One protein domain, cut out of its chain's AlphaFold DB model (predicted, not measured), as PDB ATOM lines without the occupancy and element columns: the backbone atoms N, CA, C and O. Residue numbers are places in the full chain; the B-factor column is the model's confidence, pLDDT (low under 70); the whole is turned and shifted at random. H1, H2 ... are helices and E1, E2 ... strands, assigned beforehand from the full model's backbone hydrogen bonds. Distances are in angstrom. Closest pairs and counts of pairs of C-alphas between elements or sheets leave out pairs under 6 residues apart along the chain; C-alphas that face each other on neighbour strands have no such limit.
ATOM      1  N   ILE A 238      26.620  21.682  30.463       42.88
ATOM      2  CA  ILE A 238      25.632  21.052  29.548       42.88
ATOM      3  C   ILE A 238      26.154  21.003  28.083       42.88
ATOM      4  O   ILE A 238      25.468  20.554  27.175       42.88
ATOM      5  N   LEU A 239      27.376  21.479  27.803       42.16
ATOM      6  CA  LEU A 239      27.794  21.796  26.424       42.16
ATOM      7  C   LEU A 239      28.396  20.630  25.611       42.16
ATOM      8  O   LEU A 239      28.462  20.758  24.393       42.16
ATOM      9  N   GLU A 240      28.802  19.513  26.226       48.94
ATOM     10  CA  GLU A 240      29.339  18.341  25.494       48.94
ATOM     11  C   GLU A 240      28.302  17.221  25.267       48.94
ATOM     12  O   GLU A 240      28.441  16.448  24.318       48.94
ATOM     13  N   ASP A 241      27.220  17.173  26.052       51.09
ATOM     14  CA  ASP A 241      26.250  16.063  26.029       51.09
ATOM     15  C   ASP A 241      25.191  16.174  24.908       51.09
ATOM     16  O   ASP A 241      24.638  15.165  24.468       51.09
ATOM     17  N   ASP A 242      24.925  17.377  24.387       56.66
ATOM     18  CA  ASP A 242      23.804  17.640  23.463       56.66
ATOM     19  C   ASP A 242      24.018  17.052  22.047       56.66
ATOM     20  O   ASP A 242      23.088  16.547  21.416       56.66
ATOM     21  N   TRP A 243      25.264  17.030  21.552       63.06
ATOM     22  CA  TRP A 243      25.595  16.421  20.252       63.06
ATOM     23  C   TRP A 243      25.470  14.890  20.276       63.06
ATOM     24  O   TRP A 243      24.899  14.302  19.354       63.06
ATOM     25  N   LEU A 244      25.964  14.239  21.334       63.97
ATOM     26  CA  LEU A 244      25.920  12.779  21.501       63.97
ATOM     27  C   LEU A 244      24.486  12.253  21.633       63.97
ATOM     28  O   LEU A 244      24.148  11.227  21.035       63.97
ATOM     29  N   LEU A 245      23.634  12.985  22.351       67.88
ATOM     30  CA  LEU A 245      22.210  12.675  22.485       67.88
ATOM     31  C   LEU A 245      21.485  12.735  21.138       67.88
ATOM     32  O   LEU A 245      20.700  11.839  20.828       67.88
ATOM     33  N   SER A 246      21.796  13.730  20.299       68.12
ATOM     34  CA  SER A 246      21.152  13.886  18.990       68.12
ATOM     35  C   SER A 246      21.415  12.710  18.039       68.12
ATOM     36  O   SER A 246      20.525  12.333  17.277       68.12
ATOM     37  N   GLN A 247      22.590  12.069  18.129       70.69
ATOM     38  CA  GLN A 247      22.909  10.858  17.359       70.69
ATOM     39  C   GLN A 247      22.077   9.646  17.789       70.69
ATOM     40  O   GLN A 247      21.758   8.800  16.958       70.69
ATOM     41  N   HIS A 248      21.702   9.589  19.068       68.06
ATOM     42  CA  HIS A 248      20.854   8.542  19.638       68.06
ATOM     43  C   HIS A 248      19.366   8.927  19.604       68.06
ATOM     44  O   HIS A 248      18.528   8.211  20.140       68.06
ATOM     45  N   GLY A 249      19.015  10.050  18.962       75.12
ATOM     46  CA  GLY A 249      17.633  10.498  18.831       75.12
ATOM     47  C   GLY A 249      17.037  11.069  20.118       75.12
ATOM     48  O   GLY A 249      15.820  11.067  20.256       75.12
ATOM     49  N   TYR A 250      17.849  11.579  21.043       81.19
ATOM     50  CA  TYR A 250      17.397  12.208  22.287       81.19
ATOM     51  C   TYR A 250      17.824  13.679  22.369       81.19
ATOM     52  O   TYR A 250      18.754  14.120  21.697       81.19
ATOM     53  N   LYS A 251      17.135  14.457  23.207       83.12
ATOM     54  CA  LYS A 251      17.530  15.819  23.604       83.12
ATOM     55  C   LYS A 251      17.356  16.018  25.104       83.12
ATOM     56  O   LYS A 251      16.454  15.421  25.702       83.12
ATOM     57  N   LEU A 252      18.157  16.903  25.696       82.44
ATOM     58  CA  LEU A 252      17.955  17.324  27.082       82.44
ATOM     59  C   LEU A 252      16.592  18.004  27.257       82.44
ATOM     60  O   LEU A 252      16.176  18.854  26.465       82.44
ATOM     61  N   SER A 253      15.908  17.633  28.331       82.12
ATOM     62  CA  SER A 253      14.644  18.210  28.763       82.12
ATOM     63  C   SER A 253      14.816  18.863  30.128       82.12
ATOM     64  O   SER A 253      15.538  18.373  30.989       82.12
ATOM     65  N   LYS A 254      14.130  19.990  30.337       77.38
ATOM     66  CA  LYS A 254      13.974  20.586  31.674       77.38
ATOM     67  C   LYS A 254      12.772  20.016  32.419       77.38
ATOM     68  O   LYS A 254      12.671  20.176  33.628       77.38
ATOM     69  N   GLU A 255      11.853  19.406  31.684       80.31
ATOM     70  CA  GLU A 255      10.650  18.794  32.227       80.31
ATOM     71  C   GLU A 255      10.910  17.316  32.526       80.31
ATOM     72  O   GLU A 255      11.639  16.673  31.757       80.31
ATOM     73  N   PRO A 256      10.313  16.777  33.605       86.00
ATOM     74  CA  PRO A 256      10.493  15.388  33.995       86.00
ATOM     75  C   PRO A 256      10.025  14.456  32.879       86.00
ATOM     76  O   PRO A 256       8.909  14.567  32.362       86.00
ATOM     77  N   SER A 257      10.898  13.529  32.507       88.44
ATOM     78  CA  SER A 257      10.689  12.574  31.427       88.44
ATOM     79  C   SER A 257      10.936  11.147  31.908       88.44
ATOM     80  O   SER A 257      11.561  10.910  32.936       88.44
ATOM     81  N   ARG A 258      10.455  10.177  31.127       89.75
ATOM     82  CA  ARG A 258      10.653   8.735  31.361       89.75
ATOM     83  C   ARG A 258      12.090   8.263  31.137       89.75
ATOM     84  O   ARG A 258      12.402   7.101  31.368       89.75
ATOM     85  N   HIS A 259      12.944   9.113  30.583       90.00
ATOM     86  CA  HIS A 259      14.291   8.737  30.182       90.00
ATOM     87  C   HIS A 259      15.286   9.638  30.891       90.00
ATOM     88  O   HIS A 259      15.136  10.861  30.881       90.00
ATOM     89  N   LEU A 260      16.300   9.025  31.482       90.06
ATOM     90  CA  LEU A 260      17.337   9.711  32.233       90.06
ATOM     91  C   LEU A 260      18.684   9.505  31.552       90.06
ATOM     92  O   LEU A 260      18.999   8.407  31.098       90.06
ATOM     93  N   LEU A 261      19.480  10.563  31.512       89.44
ATOM     94  CA  LEU A 261      20.889  10.531  31.164       89.44
ATOM     95  C   LEU A 261      21.708  10.639  32.442       89.44
ATOM     96  O   LEU A 261      21.527  11.571  33.222       89.44
ATOM     97  N   ILE A 262      22.635   9.711  32.618       88.12
ATOM     98  CA  ILE A 262      23.558   9.671  33.743       88.12
ATOM     99  C   ILE A 262      24.926  10.096  33.229       88.12
ATOM    100  O   ILE A 262      25.521   9.420  32.386       88.12
ATOM    101  N   THR A 263      25.425  11.218  33.736       85.50
ATOM    102  CA  THR A 263      26.726  11.785  33.373       85.50
ATOM    103  C   THR A 263      27.689  11.733  34.556       85.50
ATOM    104  O   THR A 263      27.305  11.440  35.693       85.50
ATOM    105  N   ASN A 264      28.969  11.995  34.277       80.94
ATOM    106  CA  ASN A 264      30.056  11.958  35.259       80.94
ATOM    107  C   ASN A 264      30.238  10.584  35.936       80.94
ATOM    108  O   ASN A 264      30.576  10.500  37.117       80.94
ATOM    109  N   CYS A 265      30.012   9.501  35.185       80.75
ATOM    110  CA  CYS A 265      30.344   8.153  35.636       80.75
ATOM    111  C   CYS A 265      31.848   7.880  35.443       80.75
ATOM    112  O   CYS A 265      32.435   8.364  34.475       80.75
ATOM    113  N   PRO A 266      32.497   7.100  36.322       78.12
ATOM    114  CA  PRO A 266      33.867   6.654  36.098       78.12
ATOM    115  C   PRO A 266      33.964   5.591  34.989       78.12
ATOM    116  O   PRO A 266      33.029   4.837  34.721       78.12
ATOM    117  N   ALA A 267      35.126   5.518  34.331       73.75
ATOM    118  CA  ALA A 267      35.327   4.720  33.113       73.75
ATOM    119  C   ALA A 267      35.214   3.197  33.317       73.75
ATOM    120  O   ALA A 267      34.969   2.464  32.359       73.75
ATOM    121  N   ASN A 268      35.389   2.732  34.556       75.44
ATOM    122  CA  ASN A 268      35.390   1.312  34.912       75.44
ATOM    123  C   ASN A 268      33.987   0.741  35.172       75.44
ATOM    124  O   ASN A 268      33.862  -0.465  35.364       75.44
ATOM    125  N   ILE A 269      32.949   1.581  35.162       80.12
ATOM    126  CA  ILE A 269      31.580   1.154  35.454       80.12
ATOM    127  C   ILE A 269      30.980   0.370  34.294       80.12
ATOM    128  O   ILE A 269      31.099   0.749  33.118       80.12
ATOM    129  N   ILE A 270      30.292  -0.711  34.656       84.25
ATOM    130  CA  ILE A 270      29.509  -1.536  33.739       84.25
ATOM    131  C   ILE A 270      28.010  -1.253  33.888       84.25
ATOM    132  O   ILE A 270      27.547  -0.753  34.909       84.25
ATOM    133  N   GLU A 271      27.233  -1.606  32.863       84.12
ATOM    134  CA  GLU A 271      25.772  -1.414  32.847       84.12
ATOM    135  C   GLU A 271      25.073  -2.089  34.035       84.12
ATOM    136  O   GLU A 271      24.098  -1.555  34.553       84.12
ATOM    137  N   GLN A 272      25.600  -3.226  34.503       80.50
ATOM    138  CA  GLN A 272      25.057  -3.948  35.657       80.50
ATOM    139  C   GLN A 272      25.125  -3.123  36.946       80.50
ATOM    140  O   GLN A 272      24.156  -3.109  37.693       80.50
ATOM    141  N   ASP A 273      26.206  -2.371  37.179       82.94
ATOM    142  CA  ASP A 273      26.322  -1.549  38.390       82.94
ATOM    143  C   ASP A 273      25.291  -0.406  38.382       82.94
ATOM    144  O   ASP A 273      24.759  -0.015  39.420       82.94
ATOM    145  N   VAL A 274      24.986   0.135  37.198       84.25
ATOM    146  CA  VAL A 274      23.962   1.174  37.015       84.25
ATOM    147  C   VAL A 274      22.557   0.586  37.165       84.25
ATOM    148  O   VAL A 274      21.692   1.213  37.777       84.25
ATOM    149  N   LEU A 275      22.341  -0.629  36.652       86.38
ATOM    150  CA  LEU A 275      21.104  -1.387  36.825       86.38
ATOM    151  C   LEU A 275      20.826  -1.669  38.306       86.38
ATOM    152  O   LEU A 275      19.696  -1.493  38.749       86.38
ATOM    153  N   ASP A 276      21.845  -2.040  39.080       81.75
ATOM    154  CA  ASP A 276      21.714  -2.302  40.517       81.75
ATOM    155  C   ASP A 276      21.303  -1.042  41.297       81.75
ATOM    156  O   ASP A 276      20.529  -1.113  42.256       81.75
ATOM    157  N   VAL A 277      21.781   0.134  40.872       83.75
ATOM    158  CA  VAL A 277      21.429   1.418  41.496       83.75
ATOM    159  C   VAL A 277      20.009   1.847  41.131       83.75
ATOM    160  O   VAL A 277      19.218   2.159  42.024       83.75
ATOM    161  N   LEU A 278      19.675   1.856  39.840       85.31
ATOM    162  CA  LEU A 278      18.397   2.363  39.332       85.31
ATOM    163  C   LEU A 278      17.244   1.364  39.447       85.31
ATOM    164  O   LEU A 278      16.087   1.775  39.526       85.31
ATOM    165  N   GLY A 279      17.545   0.067  39.507       83.56
ATOM    166  CA  GLY A 279      16.565  -1.009  39.663       83.56
ATOM    167  C   GLY A 279      15.897  -1.042  41.039       83.56
ATOM    168  O   GLY A 279      14.967  -1.814  41.247       83.56
ATOM    169  N   GLN A 280      16.341  -0.201  41.979       81.38
ATOM    170  CA  GLN A 280      15.641   0.037  43.245       81.38
ATOM    171  C   GLN A 280      14.306   0.764  43.062       81.38
ATOM    172  O   GLN A 280      13.434   0.650  43.921       81.38
ATOM    173  N   PHE A 281      14.164   1.519  41.973       84.94
ATOM    174  CA  PHE A 281      12.939   2.226  41.629       84.94
ATOM    175  C   PHE A 281      12.139   1.364  40.655       84.94
ATOM    176  O   PHE A 281      12.675   0.868  39.660       84.94
ATOM    177  N   GLU A 282      10.858   1.154  40.954       81.38
ATOM    178  CA  GLU A 282       9.998   0.304  40.133       81.38
ATOM    179  C   GLU A 282       9.812   0.889  38.721       81.38
ATOM    180  O   GLU A 282       9.851   2.102  38.497       81.38
ATOM    181  N   GLY A 283       9.618   0.004  37.742       85.62
ATOM    182  CA  GLY A 283       9.375   0.402  36.355       85.62
ATOM    183  C   GLY A 283      10.631   0.724  35.540       85.62
ATOM    184  O   GLY A 283      10.504   1.371  34.502       85.62
ATOM    185  N   LEU A 284      11.830   0.297  35.957       89.44
ATOM    186  CA  LEU A 284      13.025   0.349  35.104       89.44
ATOM    187  C   LEU A 284      12.917  -0.691  33.975       89.44
ATOM    188  O   LEU A 284      12.838  -1.892  34.226       89.44
ATOM    189  N   ILE A 285      12.940  -0.228  32.726       89.56
ATOM    190  CA  ILE A 285      12.840  -1.071  31.528       89.56
ATOM    191  C   ILE A 285      14.228  -1.543  31.093       89.56
ATOM    192  O   ILE A 285      14.437  -2.727  30.840       89.56
ATOM    193  N   SER A 286      15.167  -0.608  30.937       88.50
ATOM    194  CA  SER A 286      16.512  -0.907  30.434       88.50
ATOM    195  C   SER A 286      17.508   0.203  30.756       88.50
ATOM    196  O   SER A 286      17.124   1.357  30.967       88.50
ATOM    197  N   VAL A 287      18.786  -0.171  30.776       91.00
ATOM    198  CA  VAL A 287      19.934   0.731  30.888       91.00
ATOM    199  C   VAL A 287      20.865   0.445  29.714       91.00
ATOM    200  O   VAL A 287      21.209  -0.711  29.486       91.00
ATOM    201  N   GLU A 288      21.264   1.479  28.980       86.75
ATOM    202  CA  GLU A 288      22.142   1.380  27.811       86.75
ATOM    203  C   GLU A 288      23.380   2.265  27.993       86.75
ATOM    204  O   GLU A 288      23.280   3.436  28.372       86.75
ATOM    205  N   LYS A 289      24.570   1.722  27.718       85.31
ATOM    206  CA  LYS A 289      25.812   2.500  27.702       85.31
ATOM    207  C   LYS A 289      25.978   3.248  26.382       85.31
ATOM    208  O   LYS A 289      25.961   2.650  25.308       85.31
ATOM    209  N   ILE A 290      26.265   4.547  26.456       81.81
ATOM    210  CA  ILE A 290      26.558   5.344  25.260       81.81
ATOM    211  C   ILE A 290      27.986   5.045  24.795       81.81
ATOM    212  O   ILE A 290      28.967   5.307  25.493       81.81
ATOM    213  N   SER A 291      28.124   4.510  23.583       64.25
ATOM    214  CA  SER A 291      29.437   4.252  22.989       64.25
ATOM    215  C   SER A 291      30.147   5.569  22.653       64.25
ATOM    216  O   SER A 291      29.610   6.410  21.936       64.25
ATOM    217  N   GLY A 292      31.365   5.753  23.168       60.75
ATOM    218  CA  GLY A 292      32.172   6.960  22.941       60.75
ATOM    219  C   GLY A 292      32.050   8.046  24.016       60.75
ATOM    220  O   GLY A 292      32.801   9.016  23.955       60.75
ATOM    221  N   ALA A 293      31.189   7.863  25.023       64.50
ATOM    222  CA  ALA A 293      31.097   8.730  26.199       64.50
ATOM    223  C   ALA A 293      31.035   7.897  27.488       64.50
ATOM    224  O   ALA A 293      30.631   6.736  27.477       64.50
ATOM    225  N   VAL A 294      31.431   8.480  28.621       73.06
ATOM    226  CA  VAL A 294      31.296   7.826  29.934       73.06
ATOM    227  C   VAL A 294      29.934   8.179  30.540       73.06
ATOM    228  O   VAL A 294      29.835   8.831  31.580       73.06
ATOM    229  N   ALA A 295      28.881   7.805  29.815       82.25
ATOM    230  CA  ALA A 295      27.497   8.126  30.133       82.25
ATOM    231  C   ALA A 295      26.572   6.932  29.864       82.25
ATOM    232  O   ALA A 295      26.842   6.092  29.000       82.25
ATOM    233  N   PHE A 296      25.471   6.883  30.609       87.88
ATOM    234  CA  PHE A 296      24.462   5.828  30.520       87.88
ATOM    235  C   PHE A 296      23.079   6.442  30.331       87.88
ATOM    236  O   PHE A 296      22.790   7.510  30.872       87.88
ATOM    237  N   MET A 297      22.219   5.761  29.583       87.75
ATOM    238  CA  MET A 297      20.807   6.102  29.443       87.75
ATOM    239  C   MET A 297      19.973   5.078  30.196       87.75
ATOM    240  O   MET A 297      20.209   3.882  30.073       87.75
ATOM    241  N   ALA A 298      18.999   5.543  30.967       89.31
ATOM    242  CA  ALA A 298      18.050   4.690  31.662       89.31
ATOM    243  C   ALA A 298      16.626   5.002  31.207       89.31
ATOM    244  O   ALA A 298      16.224   6.168  31.136       89.31
ATOM    245  N   HIS A 299      15.856   3.957  30.919       90.56
ATOM    246  CA  HIS A 299      14.477   4.067  30.464       90.56
ATOM    247  C   HIS A 299      13.533   3.509  31.520       90.56
ATOM    248  O   HIS A 299      13.611   2.331  31.860       90.56
ATOM    249  N   TYR A 300      12.616   4.348  31.985       91.62
ATOM    250  CA  TYR A 300      11.526   3.976  32.874       91.62
ATOM    251  C   TYR A 300      10.198   3.888  32.117       91.62
ATOM    252  O   TYR A 300      10.001   4.516  31.073       91.62
ATOM    253  N   GLU A 301       9.273   3.103  32.656       90.25
ATOM    254  CA  GLU A 301       7.900   2.987  32.166       90.25
ATOM    255  C   GLU A 301       7.097   4.260  32.456       90.25
ATOM    256  O   GLU A 301       6.437   4.817  31.569       90.25
ATOM    257  N   GLU A 302       7.223   4.774  33.678       90.50
ATOM    258  CA  GLU A 302       6.552   5.982  34.137       90.50
ATOM    259  C   GLU A 302       7.526   7.148  34.325       90.50
ATOM    260  O   GLU A 302       8.724   6.991  34.547       90.50
ATOM    261  N   LYS A 303       7.002   8.369  34.184       89.62
ATOM    262  CA  LYS A 303       7.796   9.594  34.375       89.62
ATOM    263  C   LYS A 303       7.978   9.927  35.858       89.62
ATOM    264  O   LYS A 303       8.955  10.572  36.219       89.62
ATOM    265  N   ASP A 304       7.025   9.511  36.691       87.69
ATOM    266  CA  ASP A 304       6.990   9.871  38.105       87.69
ATOM    267  C   ASP A 304       8.067   9.073  38.860       87.69
ATOM    268  O   ASP A 304       8.854   9.662  39.600       87.69
ATOM    269  N   THR A 305       8.237   7.785  38.537       86.75
ATOM    270  CA  THR A 305       9.332   6.945  39.055       86.75
ATOM    271  C   THR A 305      10.712   7.426  38.603       86.75
ATOM    272  O   THR A 305      11.647   7.462  39.400       86.75
ATOM    273  N   ALA A 306      10.848   7.889  37.355       86.88
ATOM    274  CA  ALA A 306      12.086   8.506  36.875       86.88
ATOM    275  C   ALA A 306      12.422   9.806  37.632       86.88
ATOM    276  O   ALA A 306      13.591  10.089  37.905       86.88
ATOM    277  N   SER A 307      11.406  10.597  37.991       85.12
ATOM    278  CA  SER A 307      11.605  11.816  38.779       85.12
ATOM    279  C   SER A 307      12.024  11.521  40.219       85.12
ATOM    280  O   SER A 307      12.942  12.162  40.730       85.12
ATOM    281  N   GLU A 308      11.440  10.488  40.827       85.75
ATOM    282  CA  GLU A 308      11.822  10.000  42.152       85.75
ATOM    283  C   GLU A 308      13.264   9.474  42.156       85.75
ATOM    284  O   GLU A 308      14.056   9.852  43.018       85.75
ATOM    285  N   ALA A 309      13.643   8.686  41.143       84.88
ATOM    286  CA  ALA A 309      15.004   8.178  40.981       84.88
ATOM    287  C   ALA A 309      16.032   9.308  40.814       84.88
ATOM    288  O   ALA A 309      17.102   9.270  41.420       84.88
ATOM    289  N   THR A 310      15.700  10.335  40.023       85.62
ATOM    290  CA  THR A 310      16.555  11.520  39.827       85.62
ATOM    291  C   THR A 310      16.785  12.236  41.152       85.62
ATOM    292  O   THR A 310      17.921  12.499  41.530       85.62
ATOM    293  N   GLU A 311      15.708  12.500  41.888       82.38
ATOM    294  CA  GLU A 311      15.763  13.233  43.145       82.38
ATOM    295  C   GLU A 311      16.466  12.451  44.267       82.38
ATOM    296  O   GLU A 311      17.144  13.043  45.107       82.38
ATOM    297  N   ALA A 312      16.325  11.125  44.279       78.81
ATOM    298  CA  ALA A 312      16.936  10.253  45.274       78.81
ATOM    299  C   ALA A 312      18.426   9.967  45.013       78.81
ATOM    300  O   ALA A 312      19.171   9.714  45.961       78.81
ATOM    301  N   LEU A 313      18.863   9.990  43.749       81.31
ATOM    302  CA  LEU A 313      20.241   9.683  43.344       81.31
ATOM    303  C   LEU A 313      21.077  10.928  43.013       81.31
ATOM    304  O   LEU A 313      22.260  10.805  42.679       81.31
ATOM    305  N   GLU A 314      20.504  12.125  43.131       78.06
ATOM    306  CA  GLU A 314      21.224  13.389  42.990       78.06
ATOM    307  C   GLU A 314      22.384  13.450  44.006       78.06
ATOM    308  O   GLU A 314      22.184  13.435  45.221       78.06
ATOM    309  N   GLY A 315      23.626  13.514  43.517       69.62
ATOM    310  CA  GLY A 315      24.809  13.548  44.383       69.62
ATOM    311  C   GLY A 315      25.359  12.176  44.795       69.62
ATOM    312  O   GLY A 315      26.281  12.114  45.614       69.62
ATOM    313  N   PHE A 316      24.837  11.083  44.232       76.12
ATOM    314  CA  PHE A 316      25.385   9.741  44.422       76.12
ATOM    315  C   PHE A 316      26.792   9.616  43.815       76.12
ATOM    316  O   PHE A 316      27.132  10.290  42.846       76.12
ATOM    317  N   PHE A 317      27.637   8.748  44.365       76.00
ATOM    318  CA  PHE A 317      28.956   8.439  43.811       76.00
ATOM    319  C   PHE A 317      29.236   6.948  43.949       76.00
ATOM    320  O   PHE A 317      28.783   6.299  44.895       76.00
ATOM    321  N   PHE A 318      30.024   6.404  43.028       73.62
ATOM    322  CA  PHE A 318      30.426   5.007  43.111       73.62
ATOM    323  C   PHE A 318      31.642   4.863  44.039       73.62
ATOM    324  O   PHE A 318      32.620   5.595  43.895       73.62
ATOM    325  N   PRO A 319      31.633   3.914  44.992       58.91
ATOM    326  CA  PRO A 319      32.695   3.787  45.993       58.91
ATOM    327  C   PRO A 319      34.050   3.366  45.408       58.91
ATOM    328  O   PRO A 319      35.075   3.545  46.064       58.91
ATOM    329  N   GLU A 320      34.068   2.819  44.189       61.59
ATOM    330  CA  GLU A 320      35.303   2.487  43.474       61.59
ATOM    331  C   GLU A 320      36.123   3.742  43.141       61.59
ATOM    332  O   GLU A 320      37.349   3.708  43.255       61.59
ATOM    333  N   GLU A 321      35.459   4.863  42.830       65.25
ATOM    334  CA  GLU A 321      36.087   6.169  42.611       65.25
ATOM    335  C   GLU A 321      35.231   7.299  43.227       65.25
ATOM    336  O   GLU A 321      34.388   7.890  42.550       65.25
ATOM    337  N   PRO A 322      35.448   7.648  44.512       65.12
ATOM    338  CA  PRO A 322      34.593   8.582  45.258       65.12
ATOM    339  C   PRO A 322      34.681  10.040  44.790       65.12
ATOM    340  O   PRO A 322      33.908  10.882  45.245       65.12
ATOM    341  N   ASP A 323      35.622  10.348  43.899       69.00
ATOM    342  CA  ASP A 323      35.768  11.673  43.301       69.00
ATOM    343  C   ASP A 323      34.716  11.923  42.196       69.00
ATOM    344  O   ASP A 323      34.488  13.072  41.809       69.00
ATOM    345  N   PHE A 324      34.043  10.870  41.706       70.50
ATOM    346  CA  PHE A 324      33.046  10.947  40.636       70.50
ATOM    347  C   PHE A 324      31.621  10.868  41.186       70.50
ATOM    348  O   PHE A 324      31.076   9.792  41.435       70.50
ATOM    349  N   ILE A 325      31.014  12.041  41.358       77.19
ATOM    350  CA  ILE A 325      29.606  12.196  41.732       77.19
ATOM    351  C   ILE A 325      28.749  12.166  40.467       77.19
ATOM    352  O   ILE A 325      28.887  13.056  39.622       77.19
ATOM    353  N   ILE A 326      27.861  11.186  40.336       83.06
ATOM    354  CA  ILE A 326      26.968  11.094  39.184       83.06
ATOM    355  C   ILE A 326      25.973  12.246  39.155       83.06
ATOM    356  O   ILE A 326      25.558  12.780  40.186       83.06
ATOM    357  N   ARG A 327      25.581  12.618  37.939       83.19
ATOM    358  CA  ARG A 327      24.542  13.615  37.691       83.19
ATOM    359  C   ARG A 327      23.486  13.015  36.790       83.19
ATOM    360  O   ARG A 327      23.822  12.367  35.800       83.19
ATOM    361  N   LEU A 328      22.225  13.229  37.142       87.00
ATOM    362  CA  LEU A 328      21.088  12.737  36.379       87.00
ATOM    363  C   LEU A 328      20.412  13.908  35.660       87.00
ATOM    364  O   LEU A 328      20.185  14.974  36.230       87.00
ATOM    365  N   HIS A 329      20.104  13.714  34.384       87.44
ATOM    366  CA  HIS A 329      19.444  14.702  33.540       87.44
ATOM    367  C   HIS A 329      18.248  14.076  32.829       87.44
ATOM    368  O   HIS A 329      18.343  12.977  32.290       87.44
ATOM    369  N   TYR A 330      17.128  14.791  32.772       89.88
ATOM    370  CA  TYR A 330      15.971  14.356  31.994       89.88
ATOM    371  C   TYR A 330      16.263  14.461  30.496       89.88
ATOM    372  O   TYR A 330      16.714  15.502  30.009       89.88
ATOM    373  N   ILE A 331      15.961  13.402  29.745       88.69
ATOM    374  CA  ILE A 331      16.056  13.389  28.280       88.69
ATOM    375  C   ILE A 331      14.723  13.004  27.643       88.69
ATOM    376  O   ILE A 331      13.911  12.283  28.217       88.69
ATOM    377  N   THR A 332      14.460  13.511  26.444       85.81
ATOM    378  CA  THR A 332      13.239  13.217  25.677       85.81
ATOM    379  C   THR A 332      13.609  12.724  24.289       85.81
ATOM    380  O   THR A 332      14.564  13.227  23.700       85.81
ATOM    381  N   SER A 333      12.872  11.735  23.778       81.88
ATOM    382  CA  SER A 333      13.049  11.254  22.403       81.88
ATOM    383  C   SER A 333      12.693  12.365  21.407       81.88
ATOM    384  O   SER A 333      11.698  13.073  21.578       81.88
ATOM    385  N   LEU A 334      13.509  12.521  20.369       73.06
ATOM    386  CA  LEU A 334      13.289  13.403  19.221       73.06
ATOM    387  C   LEU A 334      12.321  12.790  18.202       73.06
ATOM    388  O   LEU A 334      11.714  13.523  17.421       73.06
ATOM    389  N   HIS A 335      12.164  11.468  18.214       62.69
ATOM    390  CA  HIS A 335      11.177  10.759  17.412       62.69
ATOM    391  C   HIS A 335       9.974  10.427  18.298       62.69
ATOM    392  O   HIS A 335      10.061   9.569  19.181       62.69
ATOM    393  N   GLN A 336       8.898  11.188  18.100       43.81
ATOM    394  CA  GLN A 336       7.557  10.887  18.598       43.81
ATOM    395  C   GLN A 336       6.841   9.945  17.637       43.81
ATOM    396  O   GLN A 336       6.989  10.160  16.409       43.81
TER     397      GLN A 336
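Overview. This is residues 238 to 336 of the 336 residues of the protein "RRM domain-containing protein" of Guillardia theta (strain CCMP2712) (UniProt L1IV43). A strongly twisted sheet of five strands makes the core, in three layers: H2 and H3 cover one face and the short H1 covers the E1 edge on the other. The 99 printed residues hold three named helices and five named strands, in the order H1 E1 E2 H2 E3 E4 H3 E5, a mixed class. The sheet, E1 E5 E2 E4 E3, is antiparallel. The whole is compact, with a radius of gyration of the C-alphas of 12.5 A and spans of 38 by 29 by 20 A.

Arrangement. Start at inner strand E2, residues 259 to 263; its antiparallel neighbour E4, residues 296 to 300, has N 262 and O 296 within hydrogen-bond range at 2.8 A. Edge strand E3, residues 284 to 289, forms a hairpin with E4, N 288 and O 297 being 2.8 A apart. E5, residues 327 to 333, is staggered: 327 to 331 pair with E2, N 261 to O 329 at 2.8 A, and 331 to 333 with edge strand E1, residues 250 to 252, N 251 to O 332 at 2.9 A. H3, residues 303 to 313, runs along E2, 8 degrees on the local plane; its closest C-alphas to E5 are Thr 310 and Leu 328, 5.8 A. H2, residues 271 to 278, comes closest to E3 at C-alphas 275 and 287, 6.4 A. H1, residues 241 to 247, is on the opposite face from H3, with C-alphas 245 and 251 of E1 closest at 5.7 A. E2, H2, E3 and E4, H3, E5 are split strand-helix-strand units, another strand between their two, with right-handed crossovers. Every O i to N i+4 pair in H1, H2 and H3 is within range.

Along the chain. Find C-alpha 241, where H1 begins, at (26.250, 16.063, 26.029). H3 spans 15.3 A and E5 19.3 A, ending at C-alpha 333, (13.049, 11.254, 22.403).

Size, cuts and confidence. The C-alphas of Glu 320 and Gln 336 are farthest apart, 38.2 A. The printed part has no cut; H3 to E5 is the long link. Look for pLDDT under 70 at residues 238 to 246 and 319 to 323, among others.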